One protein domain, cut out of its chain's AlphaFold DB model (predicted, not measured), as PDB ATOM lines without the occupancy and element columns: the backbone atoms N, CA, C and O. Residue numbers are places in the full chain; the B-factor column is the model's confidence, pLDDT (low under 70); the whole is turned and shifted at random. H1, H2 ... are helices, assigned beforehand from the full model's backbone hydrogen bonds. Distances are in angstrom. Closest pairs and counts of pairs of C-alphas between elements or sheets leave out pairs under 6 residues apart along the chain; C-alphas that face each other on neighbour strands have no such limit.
ATOM      1  N   GLU A   2     -48.134 -21.663  23.015       58.44
ATOM      2  CA  GLU A   2     -46.833 -22.315  23.262       58.44
ATOM      3  C   GLU A   2     -46.785 -23.140  24.562       58.44
ATOM      4  O   GLU A   2     -46.448 -24.321  24.529       58.44
ATOM      5  N   ASN A   3     -47.290 -22.598  25.680       65.62
ATOM      6  CA  ASN A   3     -47.505 -23.377  26.909       65.62
ATOM      7  C   ASN A   3     -48.460 -24.558  26.700       65.62
ATOM      8  O   ASN A   3     -48.344 -25.553  27.396       65.62
ATOM      9  N   VAL A   4     -49.389 -24.481  25.740       73.19
ATOM     10  CA  VAL A   4     -50.304 -25.597  25.450       73.19
ATOM     11  C   VAL A   4     -49.520 -26.764  24.854       73.19
ATOM     12  O   VAL A   4     -49.715 -27.899  25.269       73.19
ATOM     13  N   VAL A   5     -48.573 -26.487  23.953       69.69
ATOM     14  CA  VAL A   5     -47.700 -27.512  23.363       69.69
ATOM     15  C   VAL A   5     -46.775 -28.122  24.422       69.69
ATOM     16  O   VAL A   5     -46.662 -29.344  24.491       69.69
ATOM     17  N   LEU A   6     -46.174 -27.300  25.292       75.88
ATOM     18  CA  LEU A   6     -45.295 -27.780  26.368       75.88
ATOM     19  C   LEU A   6     -46.049 -28.594  27.429       75.88
ATOM     20  O   LEU A   6     -45.587 -29.661  27.827       75.88
ATOM     21  N   THR A   7     -47.229 -28.136  27.848       76.06
ATOM     22  CA  THR A   7     -48.061 -28.836  28.836       76.06
ATOM     23  C   THR A   7     -48.592 -30.155  28.283       76.06
ATOM     24  O   THR A   7     -48.529 -31.173  28.967       76.06
ATOM     25  N   VAL A   8     -49.070 -30.179  27.035       76.25
ATOM     26  CA  VAL A   8     -49.535 -31.419  26.394       76.25
ATOM     27  C   VAL A   8     -48.380 -32.409  26.233       76.25
ATOM     28  O   VAL A   8     -48.553 -33.590  26.524       76.25
ATOM     29  N   HIS A   9     -47.188 -31.942  25.855       71.00
ATOM     30  CA  HIS A   9     -45.999 -32.790  25.769       71.00
ATOM     31  C   HIS A   9     -45.594 -33.368  27.132       71.00
ATOM     32  O   HIS A   9     -45.339 -34.566  27.227       71.00
ATOM     33  N   LEU A  10     -45.599 -32.555  28.193       79.50
ATOM     34  CA  LEU A  10     -45.278 -33.000  29.552       79.50
ATOM     35  C   LEU A  10     -46.263 -34.070  30.052       79.50
ATOM     36  O   LEU A  10     -45.847 -35.069  30.639       79.50
ATOM     37  N   ILE A  11     -47.558 -33.892  29.774       80.69
ATOM     38  CA  ILE A  11     -48.597 -34.866  30.125       80.69
ATOM     39  C   ILE A  11     -48.419 -36.161  29.324       80.69
ATOM     40  O   ILE A  11     -48.467 -37.240  29.910       80.69
ATOM     41  N   LEU A  12     -48.162 -36.085  28.013       73.25
ATOM     42  CA  LEU A  12     -47.912 -37.273  27.185       73.25
ATOM     43  C   LEU A  12     -46.646 -38.022  27.615       73.25
ATOM     44  O   LEU A  12     -46.647 -39.253  27.636       73.25
ATOM     45  N   ALA A  13     -45.584 -37.297  27.974       74.56
ATOM     46  CA  ALA A  13     -44.345 -37.881  28.471       74.56
ATOM     47  C   ALA A  13     -44.587 -38.650  29.780       74.56
ATOM     48  O   ALA A  13     -44.190 -39.809  29.886       74.56
ATOM     49  N   LEU A  14     -45.305 -38.052  30.738       79.19
ATOM     50  CA  LEU A  14     -45.681 -38.709  31.997       79.19
ATOM     51  C   LEU A  14     -46.570 -39.939  31.774       79.19
ATOM     52  O   LEU A  14     -46.355 -40.977  32.398       79.19
ATOM     53  N   LEU A  15     -47.537 -39.846  30.861       78.62
ATOM     54  CA  LEU A  15     -48.471 -40.931  30.567       78.62
ATOM     55  C   LEU A  15     -47.760 -42.110  29.881       78.62
ATOM     56  O   LEU A  15     -48.008 -43.264  30.227       78.62
ATOM     57  N   LEU A  16     -46.805 -41.841  28.985       70.00
ATOM     58  CA  LEU A  16     -45.992 -42.884  28.353       70.00
ATOM     59  C   LEU A  16     -44.988 -43.526  29.313       70.00
ATOM     60  O   LEU A  16     -44.823 -44.744  29.266       70.00
ATOM     61  N   ILE A  17     -44.368 -42.756  30.214       74.31
ATOM     62  CA  ILE A  17     -43.540 -43.321  31.291       74.31
ATOM     63  C   ILE A  17     -44.399 -44.244  32.166       74.31
ATOM     64  O   ILE A  17     -43.989 -45.368  32.440       74.31
ATOM     65  N   GLY A  18     -45.614 -43.823  32.532       74.38
ATOM     66  CA  GLY A  18     -46.561 -44.654  33.279       74.38
ATOM     67  C   GLY A  18     -46.889 -45.974  32.575       74.38
ATOM     68  O   GLY A  18     -46.811 -47.033  33.193       74.38
ATOM     69  N   ILE A  19     -47.176 -45.940  31.270       67.81
ATOM     70  CA  ILE A  19     -47.465 -47.143  30.468       67.81
ATOM     71  C   ILE A  19     -46.235 -48.058  30.344       67.81
ATOM     72  O   ILE A  19     -46.359 -49.275  30.474       67.81
ATOM     73  N   VAL A  20     -45.044 -47.498  30.121       72.31
ATOM     74  CA  VAL A  20     -43.790 -48.266  30.020       72.31
ATOM     75  C   VAL A  20     -43.441 -48.931  31.352       72.31
ATOM     76  O   VAL A  20     -43.012 -50.087  31.378       72.31
ATOM     77  N   LEU A  21     -43.656 -48.232  32.466       73.06
ATOM     78  CA  LEU A  21     -43.450 -48.793  33.797       73.06
ATOM     79  C   LEU A  21     -44.486 -49.869  34.121       73.06
ATOM     80  O   LEU A  21     -44.115 -50.878  34.708       73.06
ATOM     81  N   LEU A  22     -45.737 -49.715  33.681       68.31
ATOM     82  CA  LEU A  22     -46.779 -50.730  33.854       68.31
ATOM     83  C   LEU A  22     -46.450 -52.024  33.090       68.31
ATOM     84  O   LEU A  22     -46.547 -53.121  33.639       68.31
ATOM     85  N   GLN A  23     -45.940 -51.909  31.861       62.03
ATOM     86  CA  GLN A  23     -45.465 -53.060  31.078       62.03
ATOM     87  C   GLN A  23     -44.258 -53.763  31.727       62.03
ATOM     88  O   GLN A  23     -44.027 -54.949  31.488       62.03
ATOM     89  N   ARG A  24     -43.499 -53.059  32.577       58.97
ATOM     90  CA  ARG A  24     -42.433 -53.638  33.406       58.97
ATOM     91  C   ARG A  24     -42.943 -54.157  34.754       58.97
ATOM     92  O   ARG A  24     -42.367 -55.124  35.247       58.97
ATOM     93  N   SER A  25     -43.989 -53.564  35.334       56.28
ATOM     94  CA  SER A  25     -44.494 -53.933  36.663       56.28
ATOM     95  C   SER A  25     -45.233 -55.270  36.673       56.28
ATOM     96  O   SER A  25     -45.305 -55.899  37.722       56.28
ATOM     97  N   GLU A  26     -45.705 -55.745  35.514       54.09
ATOM     98  CA  GLU A  26     -46.213 -57.118  35.329       54.09
ATOM     99  C   GLU A  26     -45.207 -58.038  34.599       54.09
ATOM    100  O   GLU A  26     -45.344 -59.259  34.586       54.09
ATOM    101  N   ASN A  47     -33.670 -63.401  27.359       58.56
ATOM    102  CA  ASN A  47     -33.143 -62.555  26.285       58.56
ATOM    103  C   ASN A  47     -34.238 -61.991  25.366       58.56
ATOM    104  O   ASN A  47     -34.088 -60.876  24.865       58.56
ATOM    105  N   ALA A  48     -35.338 -62.716  25.149       62.38
ATOM    106  CA  ALA A  48     -36.445 -62.246  24.313       62.38
ATOM    107  C   ALA A  48     -37.187 -61.060  24.953       62.38
ATOM    108  O   ALA A  48     -37.418 -60.046  24.294       62.38
ATOM    109  N   LEU A  49     -37.476 -61.152  26.254       63.38
ATOM    110  CA  LEU A  49     -38.145 -60.088  27.010       63.38
ATOM    111  C   LEU A  49     -37.279 -58.824  27.103       63.38
ATOM    112  O   LEU A  49     -37.753 -57.723  26.829       63.38
ATOM    113  N   THR A  50     -35.983 -58.986  27.378       67.62
ATOM    114  CA  THR A  50     -35.026 -57.867  27.419       67.62
ATOM    115  C   THR A  50     -34.902 -57.161  26.065       67.62
ATOM    116  O   THR A  50     -34.841 -55.932  26.007       67.62
ATOM    117  N   ARG A  51     -34.911 -57.919  24.960       65.69
ATOM    118  CA  ARG A  51     -34.876 -57.353  23.602       65.69
ATOM    119  C   ARG A  51     -36.165 -56.615  23.245       65.69
ATOM    120  O   ARG A  51     -36.083 -55.548  22.647       65.69
ATOM    121  N   GLY A  52     -37.327 -57.131  23.647       70.81
ATOM    122  CA  GLY A  52     -38.610 -56.451  23.453       70.81
ATOM    123  C   GLY A  52     -38.643 -55.082  24.132       70.81
ATOM    124  O   GLY A  52     -38.983 -54.085  23.495       70.81
ATOM    125  N   THR A  53     -38.187 -55.003  25.387       75.06
ATOM    126  CA  THR A  53     -38.088 -53.722  26.102       75.06
ATOM    127  C   THR A  53     -37.108 -52.766  25.431       75.06
ATOM    128  O   THR A  53     -37.427 -51.592  25.301       75.06
ATOM    129  N   TRP A  54     -35.957 -53.240  24.945       75.75
ATOM    130  CA  TRP A  54     -35.003 -52.390  24.220       75.75
ATOM    131  C   TRP A  54     -35.586 -51.815  22.925       75.75
ATOM    132  O   TRP A  54     -35.386 -50.638  22.626       75.75
ATOM    133  N   ILE A  55     -36.352 -52.614  22.181       71.69
ATOM    134  CA  ILE A  55     -37.021 -52.160  20.956       71.69
ATOM    135  C   ILE A  55     -38.087 -51.113  21.294       71.69
ATOM    136  O   ILE A  55     -38.084 -50.034  20.708       71.69
ATOM    137  N   ILE A  56     -38.943 -51.372  22.285       69.69
ATOM    138  CA  ILE A  56     -39.999 -50.433  22.694       69.69
ATOM    139  C   ILE A  56     -39.402 -49.147  23.287       69.69
ATOM    140  O   ILE A  56     -39.835 -48.051  22.938       69.69
ATOM    141  N   ALA A  57     -38.367 -49.255  24.122       71.19
ATOM    142  CA  ALA A  57     -37.674 -48.111  24.711       71.19
ATOM    143  C   ALA A  57     -36.979 -47.254  23.644       71.19
ATOM    144  O   ALA A  57     -37.078 -46.028  23.681       71.19
ATOM    145  N   SER A  58     -36.321 -47.883  22.665       74.31
ATOM    146  CA  SER A  58     -35.697 -47.161  21.551       74.31
ATOM    147  C   SER A  58     -36.735 -46.465  20.663       74.31
ATOM    148  O   SER A  58     -36.563 -45.292  20.339       74.31
ATOM    149  N   ALA A  59     -37.856 -47.123  20.347       72.81
ATOM    150  CA  ALA A  59     -38.953 -46.522  19.588       72.81
ATOM    151  C   ALA A  59     -39.592 -45.334  20.333       72.81
ATOM    152  O   ALA A  59     -39.875 -44.298  19.724       72.81
ATOM    153  N   PHE A  60     -39.765 -45.450  21.653       73.50
ATOM    154  CA  PHE A  60     -40.252 -44.366  22.505       73.50
ATOM    155  C   PHE A  60     -39.291 -43.169  22.513       73.50
ATOM    156  O   PHE A  60     -39.719 -42.031  22.308       73.50
ATOM    157  N   LEU A  61     -37.989 -43.419  22.673       77.19
ATOM    158  CA  LEU A  61     -36.968 -42.370  22.676       77.19
ATOM    159  C   LEU A  61     -36.902 -41.630  21.331       77.19
ATOM    160  O   LEU A  61     -36.897 -40.400  21.306       77.19
ATOM    161  N   VAL A  62     -36.913 -42.367  20.215       79.75
ATOM    162  CA  VAL A  62     -36.917 -41.786  18.862       79.75
ATOM    163  C   VAL A  62     -38.164 -40.931  18.638       79.75
ATOM    164  O   VAL A  62     -38.063 -39.821  18.116       79.75
ATOM    165  N   THR A  63     -39.331 -41.409  19.072       72.31
ATOM    166  CA  THR A  63     -40.596 -40.670  18.946       72.31
ATOM    167  C   THR A  63     -40.581 -39.385  19.778       72.31
ATOM    168  O   THR A  63     -41.006 -38.341  19.285       72.31
ATOM    169  N   SER A  64     -40.026 -39.423  20.995       73.31
ATOM    170  CA  SER A  64     -39.855 -38.238  21.848       73.31
ATOM    171  C   SER A  64     -39.015 -37.163  21.149       73.31
ATOM    172  O   SER A  64     -39.470 -36.032  20.974       73.31
ATOM    173  N   ILE A  65     -37.847 -37.548  20.622       74.88
ATOM    174  CA  ILE A  65     -36.950 -36.640  19.897       74.88
ATOM    175  C   ILE A  65     -37.619 -36.098  18.623       74.88
ATOM    176  O   ILE A  65     -37.527 -34.903  18.337       74.88
ATOM    177  N   ALA A  66     -38.331 -36.939  17.865       77.25
ATOM    178  CA  ALA A  66     -39.000 -36.531  16.631       77.25
ATOM    179  C   ALA A  66     -40.083 -35.465  16.871       77.25
ATOM    180  O   ALA A  66     -40.115 -34.459  16.157       77.25
ATOM    181  N   LEU A  67     -40.935 -35.639  17.890       73.06
ATOM    182  CA  LEU A  67     -41.946 -34.635  18.235       73.06
ATOM    183  C   LEU A  67     -41.311 -33.339  18.752       73.06
ATOM    184  O   LEU A  67     -41.792 -32.262  18.394       73.06
ATOM    185  N   THR A  68     -40.218 -33.411  19.518       73.69
ATOM    186  CA  THR A  68     -39.472 -32.218  19.949       73.69
ATOM    187  C   THR A  68     -38.905 -31.448  18.757       73.69
ATOM    188  O   THR A  68     -39.033 -30.227  18.708       73.69
ATOM    189  N   VAL A  69     -38.334 -32.135  17.762       75.62
ATOM    190  CA  VAL A  69     -37.795 -31.491  16.552       75.62
ATOM    191  C   VAL A  69     -38.906 -30.855  15.713       75.62
ATOM    192  O   VAL A  69     -38.745 -29.731  15.239       75.62
ATOM    193  N   ILE A  70     -40.045 -31.534  15.537       74.00
ATOM    194  CA  ILE A  70     -41.199 -30.980  14.807       74.00
ATOM    195  C   ILE A  70     -41.763 -29.754  15.540       74.00
ATOM    196  O   ILE A  70     -42.008 -28.724  14.912       74.00
ATOM    197  N   ALA A  71     -41.905 -29.824  16.865       67.75
ATOM    198  CA  ALA A  71     -42.367 -28.702  17.676       67.75
ATOM    199  C   ALA A  71     -41.392 -27.515  17.623       67.75
ATOM    200  O   ALA A  71     -41.822 -26.395  17.371       67.75
ATOM    201  N   ALA A  72     -40.083 -27.756  17.761       67.38
ATOM    202  CA  ALA A  72     -39.059 -26.714  17.685       67.38
ATOM    203  C   ALA A  72     -39.045 -26.017  16.316       67.38
ATOM    204  O   ALA A  72     -38.981 -24.791  16.244       67.38
ATOM    205  N   ARG A  73     -39.176 -26.776  15.221       68.62
ATOM    206  CA  ARG A  73     -39.283 -26.209  13.865       68.62
ATOM    207  C   ARG A  73     -40.536 -25.348  13.696       68.62
ATOM    208  O   ARG A  73     -40.460 -24.303  13.056       68.62
ATOM    209  N   ASN A  74     -41.656 -25.748  14.294       64.19
ATOM    210  CA  ASN A  74     -42.886 -24.958  14.279       64.19
ATOM    211  C   ASN A  74     -42.819 -23.722  15.199       64.19
ATOM    212  O   ASN A  74     -43.473 -22.725  14.900       64.19
ATOM    213  N   SER A  75     -42.013 -23.745  16.266       60.69
ATOM    214  CA  SER A  75     -41.793 -22.587  17.148       60.69
ATOM    215  C   SER A  75     -40.906 -21.507  16.515       60.69
ATOM    216  O   SER A  75     -41.135 -20.323  16.743       60.69
ATOM    217  N   VAL A  76     -39.943 -21.876  15.661       60.88
ATOM    218  CA  VAL A  76     -39.075 -20.905  14.956       60.88
ATOM    219  C   VAL A  76     -39.859 -20.045  13.946       60.88
ATOM    220  O   VAL A  76     -39.465 -18.918  13.659       60.88
TER     221      VAL A  76
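This is residues 2 to 26 and 47 to 76 of the 170 residues of a protein of Paracoccus alkenifer (UniProt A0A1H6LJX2). Two long, straight helices, H1 and H2, run side by side in opposite directions, their lines only 1 degrees from each other, and form a narrow rod. H2 is the longer, and its first residues, 47 to 52, stick out past H1. The printed part has 55 residues, with H1 then H2 along the chain and no named strand, and its class is all helix. It is loose, with a radius of gyration of the C-alphas of 13.7 A and spans of 44 by 18 by 5 A.

H1, residues 2 to 25, and H2, residues 47 to 76, are close but not clearly touching, with 2 pairs of C-alphas within 8 A. The closest C-alphas, those of Val 5 and Ala 71, are 7.9 A apart. The helices run opposite ways at a shallow tilt of 1 degrees, their centres 12.3 A apart. In H1 and H2 every O i to N i+4 pair is within hydrogen-bond range.

H1 begins at C-alpha 2, (-46.833, -22.315, 23.262), and is 34.4 A long from first to last C-alpha. H2 measures 43.6 A and ends at C-alpha 76, (-39.075, -20.905, 14.956).

Residues 27 to 46 are not printed, and C-alphas 26 and 47 are 16.8 A apart across the cut. The mean pLDDT of the printed part is 70.5; residues under 70 include 22 to 26, 47 to 51 and 71 to 76.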